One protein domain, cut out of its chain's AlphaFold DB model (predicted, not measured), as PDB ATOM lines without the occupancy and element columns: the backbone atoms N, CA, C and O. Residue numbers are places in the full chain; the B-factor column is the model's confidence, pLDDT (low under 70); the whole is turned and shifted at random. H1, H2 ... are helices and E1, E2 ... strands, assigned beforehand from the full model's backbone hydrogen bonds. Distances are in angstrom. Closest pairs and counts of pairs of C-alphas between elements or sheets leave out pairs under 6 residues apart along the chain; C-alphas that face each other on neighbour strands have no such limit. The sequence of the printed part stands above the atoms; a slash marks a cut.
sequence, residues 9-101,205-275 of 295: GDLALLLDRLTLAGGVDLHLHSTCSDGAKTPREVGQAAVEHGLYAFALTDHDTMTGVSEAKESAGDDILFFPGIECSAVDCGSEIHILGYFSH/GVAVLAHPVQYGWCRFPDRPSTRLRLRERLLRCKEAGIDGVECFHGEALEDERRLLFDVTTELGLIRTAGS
ATOM      1  N   GLY A   9      -8.747  -8.221  49.135       94.81
ATOM      2  CA  GLY A   9      -8.446  -6.788  49.157       94.81
ATOM      3  C   GLY A   9      -7.202  -6.435  48.341       94.81
ATOM      4  O   GLY A   9      -7.210  -5.469  47.582       94.81
ATOM      5  N   ASP A  10      -6.148  -7.247  48.442       96.25
ATOM      6  CA  ASP A  10      -4.925  -7.028  47.662       96.25
ATOM      7  C   ASP A  10      -5.139  -7.353  46.179       96.25
ATOM      8  O   ASP A  10      -4.582  -6.672  45.317       96.25
ATOM      9  N   LEU A  11      -5.972  -8.359  45.878       97.25
ATOM     10  CA  LEU A  11      -6.404  -8.674  44.519       97.25
ATOM     11  C   LEU A  11      -7.166  -7.491  43.907       97.25
ATOM     12  O   LEU A  11      -6.820  -7.048  42.815       97.25
ATOM     13  N   ALA A  12      -8.127  -6.919  44.637       97.94
ATOM     14  CA  ALA A  12      -8.883  -5.747  44.199       97.94
ATOM     15  C   ALA A  12      -7.963  -4.552  43.890       97.94
ATOM     16  O   ALA A  12      -8.076  -3.926  42.836       97.94
ATOM     17  N   LEU A  13      -6.999  -4.267  44.772       97.56
ATOM     18  CA  LEU A  13      -6.017  -3.196  44.568       97.56
ATOM     19  C   LEU A  13      -5.046  -3.476  43.414       97.56
ATOM     20  O   LEU A  13      -4.522  -2.541  42.807       97.56
ATOM     21  N   LEU A  14      -4.740  -4.742  43.123       97.44
ATOM     22  CA  LEU A  14      -3.937  -5.098  41.957       97.44
ATOM     23  C   LEU A  14      -4.720  -4.861  40.661       97.44
ATOM     24  O   LEU A  14      -4.184  -4.211  39.767       97.44
ATOM     25  N   LEU A  15      -5.973  -5.322  40.589       98.06
ATOM     26  CA  LEU A  15      -6.855  -5.114  39.433       98.06
ATOM     27  C   LEU A  15      -7.026  -3.621  39.119       98.06
ATOM     28  O   LEU A  15      -6.845  -3.215  37.971       98.06
ATOM     29  N   ASP A  16      -7.281  -2.795  40.140       98.25
ATOM     30  CA  ASP A  16      -7.409  -1.339  39.980       98.25
ATOM     31  C   ASP A  16      -6.118  -0.718  39.430       98.25
ATOM     32  O   ASP A  16      -6.137  -0.001  38.434       98.25
ATOM     33  N   ARG A  17      -4.964  -1.035  40.034       97.56
ATOM     34  CA  ARG A  17      -3.672  -0.468  39.612       97.56
ATOM     35  C   ARG A  17      -3.284  -0.863  38.194       97.56
ATOM     36  O   ARG A  17      -2.784  -0.016  37.461       97.56
ATOM     37  N   LEU A  18      -3.493  -2.125  37.821       96.69
ATOM     38  CA  LEU A  18      -3.214  -2.602  36.469       96.69
ATOM     39  C   LEU A  18      -4.127  -1.921  35.447       96.69
ATOM     40  O   LEU A  18      -3.652  -1.469  34.412       96.69
ATOM     41  N   THR A  19      -5.407  -1.758  35.783       97.31
ATOM     42  CA  THR A  19      -6.360  -1.021  34.945       97.31
ATOM     43  C   THR A  19      -5.892   0.410  34.698       97.31
ATOM     44  O   THR A  19      -5.850   0.852  33.555       97.31
ATOM     45  N   LEU A  20      -5.481   1.134  35.743       96.81
ATOM     46  CA  LEU A  20      -4.988   2.511  35.600       96.81
ATOM     47  C   LEU A  20      -3.674   2.612  34.812       96.81
ATOM     48  O   LEU A  20      -3.402   3.658  34.229       96.81
ATOM     49  N   ALA A  21      -2.855   1.558  34.810       96.50
ATOM     50  CA  ALA A  21      -1.611   1.515  34.045       96.50
ATOM     51  C   ALA A  21      -1.836   1.292  32.537       96.50
ATOM     52  O   ALA A  21      -0.960   1.631  31.743       96.50
ATOM     53  N   GLY A  22      -3.001   0.764  32.143       96.12
ATOM     54  CA  GLY A  22      -3.304   0.397  30.761       96.12
ATOM     55  C   GLY A  22      -2.728  -0.963  30.354       96.12
ATOM     56  O   GLY A  22      -2.090  -1.662  31.142       96.12
ATOM     57  N   GLY A  23      -2.983  -1.356  29.106       96.44
ATOM     58  CA  GLY A  23      -2.498  -2.615  28.540       96.44
ATOM     59  C   GLY A  23      -3.071  -3.866  29.211       96.44
ATOM     60  O   GLY A  23      -2.362  -4.864  29.346       96.44
ATOM     61  N   VAL A  24      -4.331  -3.809  29.652       98.12
ATOM     62  CA  VAL A  24      -5.056  -4.949  30.228       98.12
ATOM     63  C   VAL A  24      -6.390  -5.176  29.540       98.12
ATOM     64  O   VAL A  24      -6.979  -4.232  29.016       98.12
ATOM     65  N   ASP A  25      -6.875  -6.411  29.606       98.44
ATOM     66  CA  ASP A  25      -8.228  -6.768  29.187       98.44
ATOM     67  C   ASP A  25      -8.833  -7.802  30.144       98.44
ATOM     68  O   ASP A  25      -8.456  -8.974  30.150       98.44
ATOM     69  N   LEU A  26      -9.709  -7.345  31.034       98.62
ATOM     70  CA  LEU A  26     -10.239  -8.140  32.143       98.62
ATOM     71  C   LEU A  26     -11.650  -8.675  31.866       98.62
ATOM     72  O   LEU A  26     -12.275  -9.205  32.778       98.62
ATOM     73  N   HIS A  27     -12.140  -8.566  30.631       98.62
ATOM     74  CA  HIS A  27     -13.452  -9.076  30.244       98.62
ATOM     75  C   HIS A  27     -13.379  -9.682  28.843       98.62
ATOM     76  O   HIS A  27     -13.396  -8.966  27.842       98.62
ATOM     77  N   LEU A  28     -13.249 -11.007  28.786       98.25
ATOM     78  CA  LEU A  28     -13.040 -11.759  27.552       98.25
ATOM     79  C   LEU A  28     -13.853 -13.047  27.564       98.25
ATOM     80  O   LEU A  28     -13.933 -13.728  28.593       98.25
ATOM     81  N   HIS A  29     -14.357 -13.417  26.388       97.56
ATOM     82  CA  HIS A  29     -15.193 -14.597  26.189       97.56
ATOM     83  C   HIS A  29     -14.570 -15.585  25.215       97.56
ATOM     84  O   HIS A  29     -13.849 -15.234  24.277       97.56
ATOM     85  N   SER A  30     -14.887 -16.857  25.415       97.00
ATOM     86  CA  SER A  30     -14.419 -17.966  24.601       97.00
ATOM     87  C   SER A  30     -15.569 -18.865  24.156       97.00
ATOM     88  O   SER A  30     -16.736 -18.663  24.486       97.00
ATOM     89  N   THR A  31     -15.239 -19.929  23.427       94.75
ATOM     90  CA  THR A  31     -16.194 -20.977  23.049       94.75
ATOM     91  C   THR A  31     -16.786 -21.741  24.239       94.75
ATOM     92  O   THR A  31     -17.649 -22.593  24.031       94.75
ATOM     93  N   CYS A  32     -16.317 -21.509  25.471       92.19
ATOM     94  CA  CYS A  32     -16.920 -22.085  26.672       92.19
ATOM     95  C   CYS A  32     -18.277 -21.445  27.020       92.19
ATOM     96  O   CYS A  32     -19.110 -22.138  27.610       92.19
ATOM     97  N   SER A  33     -18.530 -20.197  26.609       90.62
ATOM     98  CA  SER A  33     -19.866 -19.587  26.580       90.62
ATOM     99  C   SER A  33     -20.318 -19.294  25.145       90.62
ATOM    100  O   SER A  33     -20.953 -20.132  24.499       90.62
ATOM    101  N   ASP A  34     -20.026 -18.103  24.647       90.12
ATOM    102  CA  ASP A  34     -20.577 -17.502  23.433       90.12
ATOM    103  C   ASP A  34     -19.541 -16.727  22.605       90.12
ATOM    104  O   ASP A  34     -19.862 -16.217  21.521       90.12
ATOM    105  N   GLY A  35     -18.280 -16.736  23.037       90.06
ATOM    106  CA  GLY A  35     -17.143 -16.333  22.225       90.06
ATOM    107  C   GLY A  35     -16.898 -17.277  21.039       90.06
ATOM    108  O   GLY A  35     -17.345 -18.425  20.989       90.06
ATOM    109  N   ALA A  36     -16.183 -16.770  20.038       92.12
ATOM    110  CA  ALA A  36     -15.837 -17.485  18.810       92.12
ATOM    111  C   ALA A  36     -14.436 -18.116  18.847       92.12
ATOM    112  O   ALA A  36     -14.164 -19.029  18.071       92.12
ATOM    113  N   LYS A  37     -13.558 -17.635  19.734       95.12
ATOM    114  CA  LYS A  37     -12.208 -18.170  19.952       95.12
ATOM    115  C   LYS A  37     -12.226 -19.202  21.072       95.12
ATOM    116  O   LYS A  37     -12.899 -19.015  22.084       95.12
ATOM    117  N   THR A  38     -11.475 -20.280  20.923       98.06
ATOM    118  CA  THR A  38     -11.224 -21.231  22.014       98.06
ATOM    119  C   THR A  38     -10.480 -20.554  23.171       98.06
ATOM    120  O   THR A  38      -9.768 -19.575  22.938       98.06
ATOM    121  N   PRO A  39     -10.562 -21.069  24.413       98.38
ATOM    122  CA  PRO A  39      -9.794 -20.516  25.533       98.38
ATOM    123  C   PRO A  39      -8.290 -20.409  25.235       98.38
ATOM    124  O   PRO A  39      -7.648 -19.421  25.586       98.38
ATOM    125  N   ARG A  40      -7.740 -21.394  24.511       98.50
ATOM    126  CA  ARG A  40      -6.356 -21.383  24.018       98.50
ATOM    127  C   ARG A  40      -6.070 -20.223  23.072       98.50
ATOM    128  O   ARG A  40      -5.048 -19.561  23.216       98.50
ATOM    129  N   GLU A  41      -6.941 -19.990  22.095       98.31
ATOM    130  CA  GLU A  41      -6.789 -18.875  21.153       98.31
ATOM    131  C   GLU A  41      -6.931 -17.522  21.860       98.31
ATOM    132  O   GLU A  41      -6.232 -16.581  21.500       98.31
ATOM    133  N   VAL A  42      -7.785 -17.416  22.887       98.38
ATOM    134  CA  VAL A  42      -7.896 -16.204  23.718       98.38
ATOM    135  C   VAL A  42      -6.584 -15.928  24.457       98.38
ATOM    136  O   VAL A  42      -6.072 -14.812  24.389       98.38
ATOM    137  N   GLY A  43      -6.000 -16.934  25.117       98.31
ATOM    138  CA  GLY A  43      -4.731 -16.757  25.830       98.31
ATOM    139  C   GLY A  43      -3.547 -16.463  24.901       98.31
ATOM    140  O   GLY A  43      -2.728 -15.601  25.213       98.31
ATOM    141  N   GLN A  44      -3.485 -17.099  23.724       98.25
ATOM    142  CA  GLN A  44      -2.497 -16.766  22.685       98.25
ATOM    143  C   GLN A  44      -2.667 -15.330  22.188       98.25
ATOM    144  O   GLN A  44      -1.692 -14.581  22.134       98.25
ATOM    145  N   ALA A  45      -3.905 -14.922  21.895       98.00
ATOM    146  CA  ALA A  45      -4.200 -13.567  21.458       98.00
ATOM    147  C   ALA A  45      -3.776 -12.535  22.510       98.00
ATOM    148  O   ALA A  45      -3.173 -11.535  22.138       98.00
ATOM    149  N   ALA A  46      -4.009 -12.774  23.804       98.06
ATOM    150  CA  ALA A  46      -3.594 -11.844  24.857       98.06
ATOM    151  C   ALA A  46      -2.075 -11.574  24.840       98.06
ATOM    152  O   ALA A  46      -1.642 -10.424  24.960       98.06
ATOM    153  N   VAL A  47      -1.268 -12.618  24.621       98.06
ATOM    154  CA  VAL A  47       0.194 -12.505  24.484       98.06
ATOM    155  C   VAL A  47       0.580 -11.786  23.191       98.06
ATOM    156  O   VAL A  47       1.426 -10.894  23.215       98.06
ATOM    157  N   GLU A  48      -0.050 -12.129  22.065       97.56
ATOM    158  CA  GLU A  48       0.202 -11.495  20.761       97.56
ATOM    159  C   GLU A  48      -0.139  -9.998  20.756       97.56
ATOM    160  O   GLU A  48       0.584  -9.197  20.162       97.56
ATOM    161  N   HIS A  49      -1.203  -9.605  21.460       97.56
ATOM    162  CA  HIS A  49      -1.598  -8.208  21.653       97.56
ATOM    163  C   HIS A  49      -0.687  -7.471  22.647       97.56
ATOM    164  O   HIS A  49      -0.813  -6.255  22.810       97.56
ATOM    165  N   GLY A  50       0.250  -8.175  23.293       97.56
ATOM    166  CA  GLY A  50       1.218  -7.610  24.228       97.56
ATOM    167  C   GLY A  50       0.598  -7.144  25.542       97.56
ATOM    168  O   GLY A  50       1.134  -6.223  26.158       97.56
ATOM    169  N   LEU A  51      -0.539  -7.717  25.950       98.19
ATOM    170  CA  LEU A  51      -1.186  -7.367  27.213       98.19
ATOM    171  C   LEU A  51      -0.267  -7.687  28.400       98.19
ATOM    172  O   LEU A  51       0.434  -8.697  28.420       98.19
ATOM    173  N   TYR A  52      -0.305  -6.838  29.426       96.00
ATOM    174  CA  TYR A  52       0.382  -7.092  30.695       96.00
ATOM    175  C   TYR A  52      -0.438  -7.998  31.606       96.00
ATOM    176  O   TYR A  52       0.124  -8.761  32.396       96.00
ATOM    177  N   ALA A  53      -1.765  -7.897  31.507       97.81
ATOM    178  CA  ALA A  53      -2.683  -8.752  32.229       97.81
ATOM    179  C   ALA A  53      -3.989  -8.983  31.469       97.81
ATOM    180  O   ALA A  53      -4.469  -8.089  30.772       97.81
ATOM    181  N   PHE A  54      -4.595 -10.150  31.663       98.62
ATOM    182  CA  PHE A  54      -5.926 -10.442  31.141       98.62
ATOM    183  C   PHE A  54      -6.730 -11.368  32.061       98.62
ATOM    184  O   PHE A  54      -6.170 -12.005  32.959       98.62
ATOM    185  N   ALA A  55      -8.038 -11.447  31.836       98.56
ATOM    186  CA  ALA A  55      -8.925 -12.403  32.491       98.56
ATOM    187  C   ALA A  55      -9.797 -13.120  31.458       98.56
ATOM    188  O   ALA A  55     -10.180 -12.517  30.462       98.56
ATOM    189  N   LEU A  56     -10.130 -14.389  31.705       98.62
ATOM    190  CA  LEU A  56     -11.192 -15.082  30.970       98.62
ATOM    191  C   LEU A  56     -12.434 -15.120  31.859       98.62
ATOM    192  O   LEU A  56     -12.338 -15.582  32.996       98.62
ATOM    193  N   THR A  57     -13.564 -14.632  31.354       98.50
ATOM    194  CA  THR A  57     -14.780 -14.360  32.134       98.50
ATOM    195  C   THR A  57     -16.030 -14.874  31.424       98.50
ATOM    196  O   THR A  57     -17.036 -14.178  31.375       98.50
ATOM    197  N   ASP A  58     -15.977 -16.095  30.885       97.69
ATOM    198  CA  ASP A  58     -17.119 -16.706  30.193       97.69
ATOM    199  C   ASP A  58     -18.412 -16.660  31.038       97.69
ATOM    200  O   ASP A  58     -18.400 -16.802  32.271       97.69
ATOM    201  N   HIS A  59     -19.554 -16.527  30.361       95.19
ATOM    202  CA  HIS A  59     -20.865 -16.509  31.006       95.19
ATOM    203  C   HIS A  59     -21.180 -17.813  31.756       95.19
ATOM    204  O   HIS A  59     -21.274 -18.891  31.161       95.19
ATOM    205  N   ASP A  60     -21.454 -17.703  33.062       92.19
ATOM    206  CA  ASP A  60     -21.897 -18.802  33.932       92.19
ATOM    207  C   ASP A  60     -20.993 -20.074  33.837       92.19
ATOM    208  O   ASP A  60     -21.473 -21.204  34.002       92.19
ATOM    209  N   THR A  61     -19.685 -19.933  33.560       94.06
ATOM    210  CA  THR A  61     -18.725 -21.055  33.492       94.06
ATOM    211  C   THR A  61     -17.276 -20.612  33.708       94.06
ATOM    212  O   THR A  61     -16.893 -19.515  33.333       94.06
ATOM    213  N   MET A  62     -16.444 -21.488  34.284       96.44
ATOM    214  CA  MET A  62     -14.984 -21.293  34.395       96.44
ATOM    215  C   MET A  62     -14.184 -22.386  33.669       96.44
ATOM    216  O   MET A  62     -12.975 -22.519  33.850       96.44
ATOM    217  N   THR A  63     -14.845 -23.215  32.856       95.62
ATOM    218  CA  THR A  63     -14.224 -24.418  32.264       95.62
ATOM    219  C   THR A  63     -13.023 -24.133  31.351       95.62
ATOM    220  O   THR A  63     -12.137 -24.980  31.258       95.62
ATOM    221  N   GLY A  64     -12.948 -22.948  30.733       96.88
ATOM    222  CA  GLY A  64     -11.838 -22.540  29.862       96.88
ATOM    223  C   GLY A  64     -10.625 -21.945  30.586       96.88
ATOM    224  O   GLY A  64      -9.554 -21.816  29.993       96.88
ATOM    225  N   VAL A  65     -10.752 -21.608  31.874       97.69
ATOM    226  CA  VAL A  65      -9.761 -20.820  32.631       97.69
ATOM    227  C   VAL A  65      -8.375 -21.467  32.646       97.69
ATOM    228  O   VAL A  65      -7.371 -20.782  32.450       97.69
ATOM    229  N   SER A  66      -8.305 -22.784  32.864       97.44
ATOM    230  CA  SER A  66      -7.016 -23.493  32.915       97.44
ATOM    231  C   SER A  66      -6.331 -23.515  31.548       97.44
ATOM    232  O   SER A  66      -5.143 -23.224  31.456       97.44
ATOM    233  N   GLU A  67      -7.085 -23.775  30.476       98.19
ATOM    234  CA  GLU A  67      -6.540 -23.814  29.115       98.19
ATOM    235  C   GLU A  67      -6.050 -22.432  28.652       98.19
ATOM    236  O   GLU A  67      -4.958 -22.324  28.088       98.19
ATOM    237  N   ALA A  68      -6.809 -21.367  28.933       98.12
ATOM    238  CA  ALA A  68      -6.388 -20.003  28.618       98.12
ATOM    239  C   ALA A  68      -5.093 -19.629  29.354       98.12
ATOM    240  O   ALA A  68      -4.148 -19.152  28.720       98.12
ATOM    241  N   LYS A  69      -4.992 -19.932  30.657       97.44
ATOM    242  CA  LYS A  69      -3.757 -19.714  31.428       97.44
ATOM    243  C   LYS A  69      -2.569 -20.467  30.835       97.44
ATOM    244  O   LYS A  69      -1.503 -19.881  30.656       97.44
ATOM    245  N   GLU A  70      -2.737 -21.755  30.544       97.44
ATOM    246  CA  GLU A  70      -1.671 -22.589  29.981       97.44
ATOM    247  C   GLU A  70      -1.172 -22.048  28.637       97.44
ATOM    248  O   GLU A  70       0.033 -22.008  28.398       97.44
ATOM    249  N   SER A  71      -2.085 -21.598  27.772       97.75
ATOM    250  CA  SER A  71      -1.730 -21.057  26.456       97.75
ATOM    251  C   SER A  71      -0.996 -19.714  26.501       97.75
ATOM    252  O   SER A  71      -0.204 -19.437  25.602       97.75
ATOM    253  N   ALA A  72      -1.234 -18.908  27.537       96.81
ATOM    254  CA  ALA A  72      -0.635 -17.586  27.688       96.81
ATOM    255  C   ALA A  72       0.760 -17.631  28.347       96.81
ATOM    256  O   ALA A  72       1.552 -16.701  28.208       96.81
ATOM    257  N   GLY A  73       1.088 -18.719  29.051       94.12
ATOM    258  CA  GLY A  73       2.363 -18.866  29.753       94.12
ATOM    259  C   GLY A  73       2.462 -18.003  31.017       94.12
ATOM    260  O   GLY A  73       1.458 -17.526  31.550       94.12
ATOM    261  N   ASP A  74       3.675 -17.843  31.550       92.50
ATOM    262  CA  ASP A  74       3.928 -17.217  32.864       92.50
ATOM    263  C   ASP A  74       4.434 -15.769  32.813       92.50
ATOM    264  O   ASP A  74       4.619 -15.152  33.868       92.50
ATOM    265  N   ASP A  75       4.629 -15.227  31.611       91.19
ATOM    266  CA  ASP A  75       5.150 -13.871  31.394       91.19
ATOM    267  C   ASP A  75       4.057 -12.789  31.426       91.19
ATOM    268  O   ASP A  75       4.358 -11.605  31.568       91.19
ATOM    269  N   ILE A  76       2.787 -13.197  31.359       95.31
ATOM    270  CA  ILE A  76       1.601 -12.341  31.445       95.31
ATOM    271  C   ILE A  76       0.813 -12.653  32.723       95.31
ATOM    272  O   ILE A  76       0.687 -13.812  33.139       95.31
ATOM    273  N   LEU A  77       0.277 -11.617  33.374       96.94
ATOM    274  CA  LEU A  77      -0.632 -11.804  34.502       96.94
ATOM    275  C   LEU A  77      -1.977 -12.329  34.004       96.94
ATOM    276  O   LEU A  77      -2.595 -11.765  33.109       96.94
ATOM    277  N   PHE A  78      -2.454 -13.397  34.624       97.50
ATOM    278  CA  PHE A  78      -3.749 -13.971  34.301       97.50
ATOM    279  C   PHE A  78      -4.623 -14.013  35.544       97.50
ATOM    280  O   PHE A  78      -4.185 -14.490  36.596       97.50
ATOM    281  N   PHE A  79      -5.859 -13.551  35.395       97.88
ATOM    282  CA  PHE A  79      -6.882 -13.614  36.426       97.88
ATOM    283  C   PHE A  79      -7.968 -14.614  36.013       97.88
ATOM    284  O   PHE A  79      -8.709 -14.365  35.064       97.88
ATOM    285  N   PRO A  80      -8.087 -15.748  36.721       97.75
ATOM    286  CA  PRO A  80      -9.272 -16.591  36.662       97.75
ATOM    287  C   PRO A  80     -10.523 -15.751  36.901       97.75
ATOM    288  O   PRO A  80     -10.601 -15.054  37.919       97.75
ATOM    289  N   GLY A  81     -11.495 -15.831  35.998       98.25
ATOM    290  CA  GLY A  81     -12.713 -15.056  36.123       98.25
ATOM    291  C   GLY A  81     -13.962 -15.775  35.641       98.25
ATOM    292  O   GLY A  81     -13.915 -16.907  35.162       98.25
ATOM    293  N   ILE A  82     -15.095 -15.114  35.849       98.50
ATOM    294  CA  ILE A  82     -16.428 -15.545  35.426       98.50
ATOM    295  C   ILE A  82     -17.321 -14.317  35.265       98.50
ATOM    296  O   ILE A  82     -17.194 -13.375  36.048       98.50
ATOM    297  N   GLU A  83     -18.263 -14.352  34.330       98.44
ATOM    298  CA  GLU A  83     -19.365 -13.392  34.282       98.44
ATOM    299  C   GLU A  83     -20.684 -14.068  34.683       98.44
ATOM    300  O   GLU A  83     -21.175 -14.993  34.037       98.44
ATOM    301  N   CYS A  84     -21.272 -13.611  35.785       96.75
ATOM    302  CA  CYS A  84     -22.507 -14.157  36.339       96.75
ATOM    303  C   CYS A  84     -23.700 -13.247  36.024       96.75
ATOM    304  O   CYS A  84     -23.700 -12.067  36.390       96.75
ATOM    305  N   SER A  85     -24.777 -13.809  35.464       93.25
ATOM    306  CA  SER A  85     -26.032 -13.066  35.286       93.25
ATOM    307  C   SER A  85     -26.779 -12.894  36.611       93.25
ATOM    308  O   SER A  85     -27.107 -13.882  37.286       93.25
ATOM    309  N   ALA A  86     -27.129 -11.649  36.928       94.19
ATOM    310  CA  ALA A  86     -27.912 -11.224  38.081       94.19
ATOM    311  C   ALA A  86     -29.079 -10.315  37.656       94.19
ATOM    312  O   ALA A  86     -29.299 -10.041  36.475       94.19
ATOM    313  N   VAL A  87     -29.867  -9.857  38.628       92.38
ATOM    314  CA  VAL A  87     -30.975  -8.927  38.397       92.38
ATOM    315  C   VAL A  87     -30.931  -7.744  39.345       92.38
ATOM    316  O   VAL A  87     -30.809  -7.912  40.559       92.38
ATOM    317  N   ASP A  88     -31.151  -6.559  38.778       90.31
ATOM    318  CA  ASP A  88     -31.424  -5.315  39.494       90.31
ATOM    319  C   ASP A  88     -32.745  -4.710  39.008       90.31
ATOM    320  O   ASP A  88     -32.959  -4.506  37.812       90.31
ATOM    321  N   CYS A  89     -33.671  -4.452  39.935       85.69
ATOM    322  CA  CYS A  89     -34.992  -3.875  39.648       85.69
ATOM    323  C   CYS A  89     -35.734  -4.514  38.445       85.69
ATOM    324  O   CYS A  89     -36.400  -3.822  37.675       85.69
ATOM    325  N   GLY A  90     -35.620  -5.836  38.268       84.31
ATOM    326  CA  GLY A  90     -36.266  -6.588  37.181       84.31
ATOM    327  C   GLY A  90     -35.502  -6.613  35.851       84.31
ATOM    328  O   GLY A  90     -35.899  -7.365  34.958       84.31
ATOM    329  N   SER A  91     -34.408  -5.858  35.738       87.00
ATOM    330  CA  SER A  91     -33.496  -5.868  34.587       87.00
ATOM    331  C   SER A  91     -32.339  -6.829  34.831       87.00
ATOM    332  O   SER A  91     -31.857  -6.943  35.957       87.00
ATOM    333  N   GLU A  92     -31.915  -7.528  33.784       91.44
ATOM    334  CA  GLU A  92     -30.699  -8.338  33.814       91.44
ATOM    335  C   GLU A  92     -29.473  -7.425  33.842       91.44
ATOM    336  O   GLU A  92     -29.441  -6.398  33.163       91.44
ATOM    337  N   ILE A  93     -28.514  -7.790  34.681       96.00
ATOM    338  CA  ILE A  93     -27.205  -7.153  34.805       96.00
ATOM    339  C   ILE A  93     -26.171  -8.248  35.030       96.00
ATOM    340  O   ILE A  93     -26.516  -9.339  35.493       96.00
ATOM    341  N   HIS A  94     -24.911  -7.959  34.763       97.94
ATOM    342  CA  HIS A  94     -23.837  -8.928  34.880       97.94
ATOM    343  C   HIS A  94     -22.801  -8.503  35.918       97.94
ATOM    344  O   HIS A  94     -22.545  -7.318  36.152       97.94
ATOM    345  N   ILE A  95     -22.244  -9.506  36.589       98.69
ATOM    346  CA  ILE A  95     -21.251  -9.337  37.644       98.69
ATOM    347  C   ILE A  95     -20.051 -10.203  37.295       98.69
ATOM    348  O   ILE A  95     -20.161 -11.427  37.240       98.69
ATOM    349  N   LEU A  96     -18.910  -9.554  37.115       98.81
ATOM    350  CA  LEU A  96     -17.619 -10.200  36.957       98.81
ATOM    351  C   LEU A  96     -17.112 -10.646  38.329       98.81
ATOM    352  O   LEU A  96     -17.159  -9.890  39.303       98.81
ATOM    353  N   GLY A  97     -16.629 -11.879  38.407       98.62
ATOM    354  CA  GLY A  97     -15.874 -12.395  39.539       98.62
ATOM    355  C   GLY A  97     -14.433 -12.642  39.126       98.62
ATOM    356  O   GLY A  97     -14.213 -13.280  38.103       98.62
ATOM    357  N   TYR A  98     -13.473 -12.178  39.924       98.62
ATOM    358  CA  TYR A  98     -12.042 -12.438  39.723       98.62
ATOM    359  C   TYR A  98     -11.456 -13.182  40.917       98.62
ATOM    360  O   TYR A  98     -11.769 -12.847  42.063       98.62
ATOM    361  N   PHE A  99     -10.571 -14.146  40.666       97.75
ATOM    362  CA  PHE A  99     -10.017 -15.024  41.698       97.75
ATOM    363  C   PHE A  99      -8.499 -15.164  41.590       97.75
ATOM    364  O   PHE A  99      -7.899 -14.889  40.556       97.75
ATOM    365  N   SER A 100      -7.870 -15.643  42.662       95.12
ATOM    366  CA  SER A 100      -6.422 -15.903  42.709       95.12
ATOM    367  C   SER A 100      -6.046 -17.334  42.316       95.12
ATOM    368  O   SER A 100      -4.863 -17.645  42.165       95.12
ATOM    369  N   HIS A 101      -7.040 -18.214  42.176       92.94
ATOM    370  CA  HIS A 101      -6.871 -19.640  41.916       92.94
ATOM    371  C   HIS A 101      -7.644 -20.067  40.670       92.94
ATOM    372  O   HIS A 101      -8.768 -19.625  40.450       92.94
ATOM    373  N   GLY A 205     -12.925 -14.104  46.124       97.88
ATOM    374  CA  GLY A 205     -12.817 -13.319  44.900       97.88
ATOM    375  C   GLY A 205     -13.222 -11.857  45.074       97.88
ATOM    376  O   GLY A 205     -13.673 -11.428  46.139       97.88
ATOM    377  N   VAL A 206     -13.092 -11.107  43.982       98.75
ATOM    378  CA  VAL A 206     -13.495  -9.699  43.858       98.75
ATOM    379  C   VAL A 206     -14.686  -9.607  42.913       98.75
ATOM    380  O   VAL A 206     -14.612 -10.124  41.799       98.75
ATOM    381  N   ALA A 207     -15.769  -8.955  43.347       98.75
ATOM    382  CA  ALA A 207     -16.980  -8.801  42.543       98.75
ATOM    383  C   ALA A 207     -17.057  -7.415  41.889       98.75
ATOM    384  O   ALA A 207     -16.972  -6.388  42.566       98.75
ATOM    385  N   VAL A 208     -17.271  -7.370  40.577       98.88
ATOM    386  CA  VAL A 208     -17.264  -6.141  39.777       98.88
ATOM    387  C   VAL A 208     -18.518  -6.060  38.915       98.88
ATOM    388  O   VAL A 208     -18.904  -7.035  38.284       98.88
ATOM    389  N   LEU A 209     -19.172  -4.898  38.878       98.69
ATOM    390  CA  LEU A 209     -20.300  -4.660  37.974       98.69
ATOM    391  C   LEU A 209     -19.792  -4.521  36.530       98.69
ATOM    392  O   LEU A 209     -19.000  -3.613  36.262       98.69
ATOM    393  N   ALA A 210     -20.271  -5.379  35.628       98.38
ATOM    394  CA  ALA A 210     -19.917  -5.349  34.210       98.38
ATOM    395  C   ALA A 210     -20.717  -4.278  33.448       98.38
ATOM    396  O   ALA A 210     -21.874  -4.008  33.786       98.38
ATOM    397  N   HIS A 211     -20.074  -3.658  32.455       96.62
ATOM    398  CA  HIS A 211     -20.633  -2.825  31.380       96.62
ATOM    399  C   HIS A 211     -21.902  -2.014  31.699       96.62
ATOM    400  O   HIS A 211     -22.856  -1.998  30.916       96.62
ATOM    401  N   PRO A 212     -21.935  -1.184  32.766       96.56
ATOM    402  CA  PRO A 212     -23.124  -0.382  33.089       96.56
ATOM    403  C   PRO A 212     -23.522   0.610  31.979       96.56
ATOM    404  O   PRO A 212     -24.647   1.123  31.949       96.56
ATOM    405  N   VAL A 213     -22.606   0.886  31.048       94.31
ATOM    406  CA  VAL A 213     -22.849   1.694  29.852       94.31
ATOM    407  C   VAL A 213     -23.834   1.005  28.896       94.31
ATOM    408  O   VAL A 213     -24.743   1.672  28.397       94.31
ATOM    409  N   GLN A 214     -23.760  -0.322  28.734       94.31
ATOM    410  CA  GLN A 214     -24.705  -1.090  27.912       94.31
ATOM    411  C   GLN A 214     -26.129  -1.063  28.485       94.31
ATOM    412  O   GLN A 214     -27.108  -0.984  27.740       94.31
ATOM    413  N   TYR A 215     -26.276  -0.981  29.813       94.25
ATOM    414  CA  TYR A 215     -27.582  -0.784  30.461       94.25
ATOM    415  C   TYR A 215     -28.137   0.642  30.292       94.25
ATOM    416  O   TYR A 215     -29.228   0.964  30.774       94.25
ATOM    417  N   GLY A 216     -27.378   1.534  29.651       94.12
ATOM    418  CA  GLY A 216     -27.731   2.930  29.436       94.12
ATOM    419  C   GLY A 216     -27.637   3.798  30.691       94.12
ATOM    420  O   GLY A 216     -28.240   4.874  30.722       94.12
ATOM    421  N   TRP A 217     -26.909   3.363  31.727       95.50
ATOM    422  CA  TRP A 217     -26.808   4.107  32.992       95.50
ATOM    423  C   TRP A 217     -26.020   5.411  32.848       95.50
ATOM    424  O   TRP A 217     -26.254   6.349  33.610       95.50
ATOM    425  N   CYS A 218     -25.143   5.480  31.846       95.31
ATOM    426  CA  CYS A 218     -24.301   6.641  31.561       95.31
ATOM    427  C   CYS A 218     -24.842   7.526  30.425       95.31
ATOM    428  O   CYS A 218     -24.246   8.557  30.124       95.31
ATOM    429  N   ARG A 219     -25.993   7.179  29.824       93.81
ATOM    430  CA  ARG A 219     -26.561   7.936  28.697       93.81
ATOM    431  C   ARG A 219     -26.826   9.392  29.071       93.81
ATOM    432  O   ARG A 219     -27.445   9.685  30.097       93.81
ATOM    433  N   PHE A 220     -26.476  10.291  28.153       95.06
ATOM    434  CA  PHE A 220     -26.540  11.744  28.347       95.06
ATOM    435  C   PHE A 220     -25.675  12.193  29.543       95.06
ATOM    436  O   PHE A 220     -26.230  12.695  30.532       95.06
ATOM    437  N   PRO A 221     -24.345  11.991  29.480       93.50
ATOM    438  CA  PRO A 221     -23.442  12.200  30.614       93.50
ATOM    439  C   PRO A 221     -23.407  13.655  31.107       93.50
ATOM    440  O   PRO A 221     -23.263  13.886  32.306       93.50
ATOM    441  N   ASP A 222     -23.676  14.627  30.229       93.69
ATOM    442  CA  ASP A 222     -23.724  16.056  30.577       93.69
ATOM    443  C   ASP A 222     -24.897  16.448  31.487       93.69
ATOM    444  O   ASP A 222     -24.938  17.552  32.034       93.69
ATOM    445  N   ARG A 223     -25.908  15.582  31.645       95.75
ATOM    446  CA  ARG A 223     -27.076  15.898  32.478       95.75
ATOM    447  C   ARG A 223     -26.749  15.665  33.957       95.75
ATOM    448  O   ARG A 223     -26.465  14.525  34.332       95.75
ATOM    449  N   PRO A 224     -26.954  16.655  34.850       94.12
ATOM    450  CA  PRO A 224     -26.742  16.464  36.289       94.12
ATOM    451  C   PRO A 224     -27.546  15.297  36.887       94.12
ATOM    452  O   PRO A 224     -27.079  14.593  37.781       94.12
ATOM    453  N   SER A 225     -28.749  15.041  36.357       96.75
ATOM    454  CA  SER A 225     -29.596  13.921  36.780       96.75
ATOM    455  C   SER A 225     -29.055  12.548  36.366       96.75
ATOM    456  O   SER A 225     -29.410  11.548  36.991       96.75
ATOM    457  N   THR A 226     -28.209  12.460  35.336       97.19
ATOM    458  CA  THR A 226     -27.522  11.214  34.966       97.19
ATOM    459  C   THR A 226     -26.489  10.864  36.030       97.19
ATOM    460  O   THR A 226     -26.567   9.773  36.591       97.19
ATOM    461  N   ARG A 227     -25.622  11.813  36.414       97.50
ATOM    462  CA  ARG A 227     -24.636  11.609  37.490       97.50
ATOM    463  C   ARG A 227     -25.287  11.193  38.808       97.50
ATOM    464  O   ARG A 227     -24.836  10.234  39.426       97.50
ATOM    465  N   LEU A 228     -26.353  11.884  39.224       97.75
ATOM    466  CA  LEU A 228     -27.048  11.571  40.478       97.75
ATOM    467  C   LEU A 228     -27.604  10.138  40.475       97.75
ATOM    468  O   LEU A 228     -27.328   9.371  41.394       97.75
ATOM    469  N   ARG A 229     -28.319   9.749  39.410       97.31
ATOM    470  CA  ARG A 229     -28.894   8.399  39.282       97.31
ATOM    471  C   ARG A 229     -27.826   7.316  39.183       97.31
ATOM    472  O   ARG A 229     -28.018   6.237  39.738       97.31
ATOM    473  N   LEU A 230     -26.724   7.585  38.480       97.88
ATOM    474  CA  LEU A 230     -25.593   6.664  38.406       97.88
ATOM    475  C   LEU A 230     -24.994   6.450  39.798       97.88
ATOM    476  O   LEU A 230     -24.858   5.310  40.231       97.88
ATOM    477  N   ARG A 231     -24.725   7.533  40.537       98.44
ATOM    478  CA  ARG A 231     -24.195   7.465  41.903       98.44
ATOM    479  C   ARG A 231     -25.112   6.676  42.837       98.44
ATOM    480  O   ARG A 231     -24.627   5.822  43.569       98.44
ATOM    481  N   GLU A 232     -26.422   6.909  42.788       97.75
ATOM    482  CA  GLU A 232     -27.401   6.152  43.580       97.75
ATOM    483  C   GLU A 232     -27.420   4.659  43.221       97.75
ATOM    484  O   GLU A 232     -27.503   3.815  44.111       97.75
ATOM    485  N   ARG A 233     -27.346   4.316  41.928       97.31
ATOM    486  CA  ARG A 233     -27.289   2.919  41.465       97.31
ATOM    487  C   ARG A 233     -26.016   2.224  41.934       97.31
ATOM    488  O   ARG A 233     -26.101   1.144  42.512       97.31
ATOM    489  N   LEU A 234     -24.859   2.853  41.733       98.38
ATOM    490  CA  LEU A 234     -23.571   2.295  42.139       98.38
ATOM    491  C   LEU A 234     -23.454   2.176  43.662       98.38
ATOM    492  O   LEU A 234     -22.911   1.188  44.147       98.38
ATOM    493  N   LEU A 235     -24.025   3.115  44.423       98.31
ATOM    494  CA  LEU A 235     -24.090   3.006  45.879       98.31
ATOM    495  C   LEU A 235     -24.903   1.778  46.318       98.31
ATOM    496  O   LEU A 235     -24.423   1.014  47.149       98.31
ATOM    497  N   ARG A 236     -26.070   1.524  45.710       97.38
ATOM    498  CA  ARG A 236     -26.846   0.300  45.992       97.38
ATOM    499  C   ARG A 236     -26.094  -0.972  45.604       97.38
ATOM    500  O   ARG A 236     -26.137  -1.952  46.339       97.38
ATOM    501  N   CYS A 237     -25.387  -0.963  44.472       98.00
ATOM    502  CA  CYS A 237     -24.550  -2.093  44.058       98.00
ATOM    503  C   CYS A 237     -23.439  -2.357  45.086       98.00
ATOM    504  O   CYS A 237     -23.219  -3.501  45.480       98.00
ATOM    505  N   LYS A 238     -22.787  -1.296  45.579       98.44
ATOM    506  CA  LYS A 238     -21.782  -1.371  46.645       98.44
ATOM    507  C   LYS A 238     -22.361  -1.944  47.940       98.44
ATOM    508  O   LYS A 238     -21.759  -2.829  48.540       98.44
ATOM    509  N   GLU A 239     -23.536  -1.481  48.360       97.88
ATOM    510  CA  GLU A 239     -24.254  -2.008  49.532       97.88
ATOM    511  C   GLU A 239     -24.643  -3.486  49.359       97.88
ATOM    512  O   GLU A 239     -24.632  -4.246  50.325       97.88
ATOM    513  N   ALA A 240     -24.909  -3.915  48.123       97.94
ATOM    514  CA  ALA A 240     -25.123  -5.312  47.749       97.94
ATOM    515  C   ALA A 240     -23.818  -6.124  47.608       97.94
ATOM    516  O   ALA A 240     -23.848  -7.296  47.238       97.94
ATOM    517  N   GLY A 241     -22.663  -5.534  47.922       98.06
ATOM    518  CA  GLY A 241     -21.382  -6.227  47.980       98.06
ATOM    519  C   GLY A 241     -20.554  -6.183  46.700       98.06
ATOM    520  O   GLY A 241     -19.626  -6.975  46.598       98.06
ATOM    521  N   ILE A 242     -20.845  -5.293  45.752       98.62
ATOM    522  CA  ILE A 242     -19.932  -5.017  44.636       98.62
ATOM    523  C   ILE A 242     -18.701  -4.262  45.150       98.62
ATOM    524  O   ILE A 242     -18.824  -3.283  45.889       98.62
ATOM    525  N   ASP A 243     -17.520  -4.716  44.738       98.75
ATOM    526  CA  ASP A 243     -16.224  -4.161  45.126       98.75
ATOM    527  C   ASP A 243     -15.671  -3.197  44.052       98.75
ATOM    528  O   ASP A 243     -14.878  -2.305  44.363       98.75
ATOM    529  N   GLY A 244     -16.129  -3.325  42.798       98.69
ATOM    530  CA  GLY A 244     -15.681  -2.499  41.673       98.69
ATOM    531  C   GLY A 244     -16.667  -2.329  40.524       98.69
ATOM    532  O   GLY A 244     -17.734  -2.934  40.492       98.69
ATOM    533  N   VAL A 245     -16.294  -1.506  39.547       98.81
ATOM    534  CA  VAL A 245     -17.078  -1.256  38.330       98.81
ATOM    535  C   VAL A 245     -16.164  -1.328  37.110       98.81
ATOM    536  O   VAL A 245     -15.045  -0.814  37.131       98.81
ATOM    537  N   GLU A 246     -16.631  -1.952  36.035       98.56
ATOM    538  CA  GLU A 246     -15.991  -1.855  34.725       98.56
ATOM    539  C   GLU A 246     -16.221  -0.451  34.159       98.56
ATOM    540  O   GLU A 246     -17.312  -0.099  33.712       98.56
ATOM    541  N   CYS A 247     -15.196   0.397  34.256       97.50
ATOM    542  CA  CYS A 247     -15.283   1.794  33.835       97.50
ATOM    543  C   CYS A 247     -14.885   1.990  32.373       97.50
ATOM    544  O   CYS A 247     -15.346   2.936  31.733       97.50
ATOM    545  N   PHE A 248     -14.045   1.098  31.853       96.75
ATOM    546  CA  PHE A 248     -13.524   1.170  30.498       96.75
ATOM    547  C   PHE A 248     -13.992  -0.054  29.724       96.75
ATOM    548  O   PHE A 248     -13.407  -1.124  29.832       96.75
ATOM    549  N   HIS A 249     -15.079   0.133  28.981       95.00
ATOM    550  CA  HIS A 249     -15.688  -0.904  28.160       95.00
ATOM    551  C   HIS A 249     -15.476  -0.611  26.671       95.00
ATOM    552  O   HIS A 249     -15.486   0.562  26.262       95.00
ATOM    553  N   GLY A 250     -15.324  -1.656  25.853       88.31
ATOM    554  CA  GLY A 250     -15.076  -1.567  24.411       88.31
ATOM    555  C   GLY A 250     -16.038  -0.640  23.663       88.31
ATOM    556  O   GLY A 250     -15.615   0.157  22.828       88.31
ATOM    557  N   GLU A 251     -17.310  -0.655  24.052       89.31
ATOM    558  CA  GLU A 251     -18.382   0.132  23.423       89.31
ATOM    559  C   GLU A 251     -18.691   1.472  24.109       89.31
ATOM    560  O   GLU A 251     -19.535   2.232  23.636       89.31
ATOM    561  N   ALA A 252     -18.052   1.775  25.242       91.31
ATOM    562  CA  ALA A 252     -18.348   2.997  25.986       91.31
ATOM    563  C   ALA A 252     -17.743   4.238  25.313       91.31
ATOM    564  O   ALA A 252     -16.565   4.232  24.950       91.31
ATOM    565  N   LEU A 253     -18.513   5.323  25.206       93.81
ATOM    566  CA  LEU A 253     -18.005   6.606  24.710       93.81
ATOM    567  C   LEU A 253     -17.118   7.298  25.755       93.81
ATOM    568  O   LEU A 253     -17.241   7.049  26.953       93.81
ATOM    569  N   GLU A 254     -16.244   8.207  25.316       94.00
ATOM    570  CA  GLU A 254     -15.279   8.901  26.187       94.00
ATOM    571  C   GLU A 254     -15.947   9.603  27.384       94.00
ATOM    572  O   GLU A 254     -15.567   9.367  28.533       94.00
ATOM    573  N   ASP A 255     -17.004  10.383  27.145       95.44
ATOM    574  CA  ASP A 255     -17.722  11.090  28.215       95.44
ATOM    575  C   ASP A 255     -18.466  10.137  29.167       95.44
ATOM    576  O   ASP A 255     -18.601  10.418  30.361       95.44
ATOM    577  N   GLU A 256     -18.929   8.985  28.668       96.19
ATOM    578  CA  GLU A 256     -19.557   7.949  29.495       96.19
ATOM    579  C   GLU A 256     -18.522   7.278  30.402       96.19
ATOM    580  O   GLU A 256     -18.765   7.141  31.604       96.19
ATOM    581  N   ARG A 257     -17.348   6.934  29.851       95.75
ATOM    582  CA  ARG A 257     -16.206   6.391  30.605       95.75
ATOM    583  C   ARG A 257     -15.765   7.363  31.691       95.75
ATOM    584  O   ARG A 257     -15.600   6.956  32.837       95.75
ATOM    585  N   ARG A 258     -15.634   8.652  31.365       96.25
ATOM    586  CA  ARG A 258     -15.234   9.692  32.322       96.25
ATOM    587  C   ARG A 258     -16.241   9.851  33.458       96.25
ATOM    588  O   ARG A 258     -15.854   9.847  34.625       96.25
ATOM    589  N   LEU A 259     -17.533   9.947  33.136       97.44
ATOM    590  CA  LEU A 259     -18.586  10.027  34.148       97.44
ATOM    591  C   LEU A 259     -18.545   8.814  35.089       97.44
ATOM    592  O   LEU A 259     -18.633   8.971  36.311       97.44
ATOM    593  N   LEU A 260     -18.420   7.617  34.519       97.31
ATOM    594  CA  LEU A 260     -18.386   6.370  35.267       97.31
ATOM    595  C   LEU A 260     -17.137   6.275  36.148       97.31
ATOM    596  O   LEU A 260     -17.254   5.967  37.331       97.31
ATOM    597  N   PHE A 261     -15.969   6.625  35.610       97.75
ATOM    598  CA  PHE A 261     -14.707   6.695  36.343       97.75
ATOM    599  C   PHE A 261     -14.792   7.633  37.553       97.75
ATOM    600  O   PHE A 261     -14.416   7.241  38.662       97.75
ATOM    601  N   ASP A 262     -15.314   8.848  37.364       97.69
ATOM    602  CA  ASP A 262     -15.418   9.846  38.430       97.69
ATOM    603  C   ASP A 262     -16.314   9.342  39.568       97.69
ATOM    604  O   ASP A 262     -15.921   9.370  40.735       97.69
ATOM    605  N   VAL A 263     -17.515   8.851  39.244       98.50
ATOM    606  CA  VAL A 263     -18.477   8.391  40.259       98.50
ATOM    607  C   VAL A 263     -17.974   7.136  40.977       98.50
ATOM    608  O   VAL A 263     -18.094   7.048  42.200       98.50
ATOM    609  N   THR A 264     -17.379   6.184  40.254       98.50
ATOM    610  CA  THR A 264     -16.768   4.981  40.844       98.50
ATOM    611  C   THR A 264     -15.650   5.359  41.818       98.50
ATOM    612  O   THR A 264     -15.630   4.875  42.953       98.50
ATOM    613  N   THR A 265     -14.781   6.299  41.425       98.06
ATOM    614  CA  THR A 265     -13.684   6.799  42.269       98.06
ATOM    615  C   THR A 265     -14.211   7.495  43.529       98.06
ATOM    616  O   THR A 265     -13.742   7.212  44.630       98.06
ATOM    617  N   GLU A 266     -15.230   8.354  43.410       98.31
ATOM    618  CA  GLU A 266     -15.861   9.022  44.562       98.31
ATOM    619  C   GLU A 266     -16.487   8.050  45.569       98.31
ATOM    620  O   GLU A 266     -16.596   8.363  46.756       98.31
ATOM    621  N   LEU A 267     -16.965   6.899  45.096       98.56
ATOM    622  CA  LEU A 267     -17.555   5.865  45.939       98.56
ATOM    623  C   LEU A 267     -16.502   4.922  46.534       98.56
ATOM    624  O   LEU A 267     -16.869   4.064  47.339       98.56
ATOM    625  N   GLY A 268     -15.219   5.073  46.194       98.19
ATOM    626  CA  GLY A 268     -14.143   4.197  46.662       98.19
ATOM    627  C   GLY A 268     -14.299   2.754  46.181       98.19
ATOM    628  O   GLY A 268     -13.981   1.832  46.928       98.19
ATOM    629  N   LEU A 269     -14.868   2.569  44.989       98.69
ATOM    630  CA  LEU A 269     -14.940   1.291  44.283       98.69
ATOM    631  C   LEU A 269     -13.719   1.159  43.363       98.69
ATOM    632  O   LEU A 269     -13.225   2.170  42.856       98.69
ATOM    633  N   ILE A 270     -13.244  -0.066  43.131       98.62
ATOM    634  CA  ILE A 270     -12.169  -0.286  42.153       98.62
ATOM    635  C   ILE A 270     -12.682  -0.113  40.722       98.62
ATOM    636  O   ILE A 270     -13.878  -0.249  40.452       98.62
ATOM    637  N   ARG A 271     -11.766   0.148  39.795       98.44
ATOM    638  CA  ARG A 271     -12.050   0.282  38.368       98.44
ATOM    639  C   ARG A 271     -11.413  -0.872  37.618       98.44
ATOM    640  O   ARG A 271     -10.271  -1.233  37.887       98.44
ATOM    641  N   THR A 272     -12.149  -1.417  36.663       98.62
ATOM    642  CA  THR A 272     -11.636  -2.420  35.723       98.62
ATOM    643  C   THR A 272     -11.853  -1.974  34.281       98.62
ATOM    644  O   THR A 272     -12.605  -1.022  34.023       98.62
ATOM    645  N   ALA A 273     -11.151  -2.633  33.363       98.00
ATOM    646  CA  ALA A 273     -11.273  -2.439  31.928       98.00
ATOM    647  C   ALA A 273     -11.455  -3.781  31.228       98.00
ATOM    648  O   ALA A 273     -10.759  -4.741  31.562       98.00
ATOM    649  N   GLY A 274     -12.334  -3.811  30.236       97.50
ATOM    650  CA  GLY A 274     -12.667  -5.004  29.481       97.50
ATOM    651  C   GLY A 274     -13.165  -4.643  28.091       97.50
ATOM    652  O   GLY A 274     -13.950  -3.707  27.925       97.50
ATOM    653  N   SER A 275     -12.675  -5.339  27.070       96.56
ATOM    654  CA  SER A 275     -13.203  -5.162  25.715       96.56
ATOM    655  C   SER A 275     -14.575  -5.802  25.550       96.56
ATOM    656  O   SER A 275     -15.342  -5.318  24.717       96.56
TER     657      SER A 275
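Overview. This is residues 9 to 101 and 205 to 275 of the 295 residues of the protein "PHP domain-containing protein" of Clostridiaceae bacterium (UniProt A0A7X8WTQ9). A six-stranded sheet, curled like part of a barrel but left open between its edge strands E1 and E6, wraps round helix H1. Helices H2 and H3 pack as a pair at the E1 and E2 end of the sheet, and H4 and H5 pack at the other end, H5 along E5 and E6. The printed part has 164 residues, with five named helices and six named strands, which follow along the chain as H1, H2, E1, H3, E2, E3, E4, H4, E5, H5 and E6; the class is mixed, helices and strands. The sheet is mixed, in the order E1 E2 E3 E4 E5 E6. The whole is compact, with a radius of gyration of the C-alphas of 15.3 A and spans of 46 by 32 by 28 A.

Along the chain. The strands are E1, residues 53 to 56; E2, 77 to 88, 31.9 A long; E3, 91 to 98, 23.0 A; E4, 206 to 209; E5, 244 to 249; and E6, 270 to 274. H1, residues 9 to 21, 18.5 A, begins at C-alpha 9 (-8.446, -6.788, 49.157). H2 is residues 39 to 48, H3 65 to 72, H4 224 to 239, 22.9 A, and H5 254 to 266, 18.4 A. E6 ends at C-alpha 274 (-12.667, -5.004, 29.481).

Arrangement. The sheet is strongly twisted. E2 and E3 form an antiparallel hairpin, with N 84 and O 95 2.8 A apart; E2 bends by 56 degrees at residue 85. E3 and E4 are antiparallel, with N 96 to O 208 at 2.8 A. The other neighbours are parallel: E1 and E2, N 54 to O 77 at 2.9 A; E4 and E5, N 209 to O 244 at 2.9 A; E5 and E6, N 245 to O 270 at 2.9 A. These give three strand-helix-strand units, parallel neighbours joined through a helix, with right-handed crossovers: E1 H3 E2, E4 H4 E5 and E5 H5 E6. The sheet curls round H1, whose C-alpha 16 is 5.2 A from that of Arg 271 in E6. H2, H3, H4 and H5 are on one face of the sheet, an arrangement of two layers, helices over a sheet. H5 runs along the strands over E5 and E6, at a height over the sheet of 8.9 A. H2 and H3 touch, closest at the C-alphas of Gly 43 and Ala 72, 4.6 A, at a shallow tilt of 34 degrees, only just short of steep, the same way. H4, with residues 227 to 234 alone, touches H5, closest at the C-alphas of Arg 231 and Val 263, 6.0 A, at a steep tilt of 49 degrees. In the five helices every O i to N i+4 pair is within hydrogen-bond range.

Size, cuts and confidence. The farthest C-alphas, those of Glu 70 and Pro 224, are 46.8 A apart. Residues 102 to 204 are not printed; C-alphas 101 and 205 are 9.2 A apart across the cut. The links H1 to H2 and E4 to H4 are long. The mean pLDDT of the printed part is 96.4, and no printed residue is under 70.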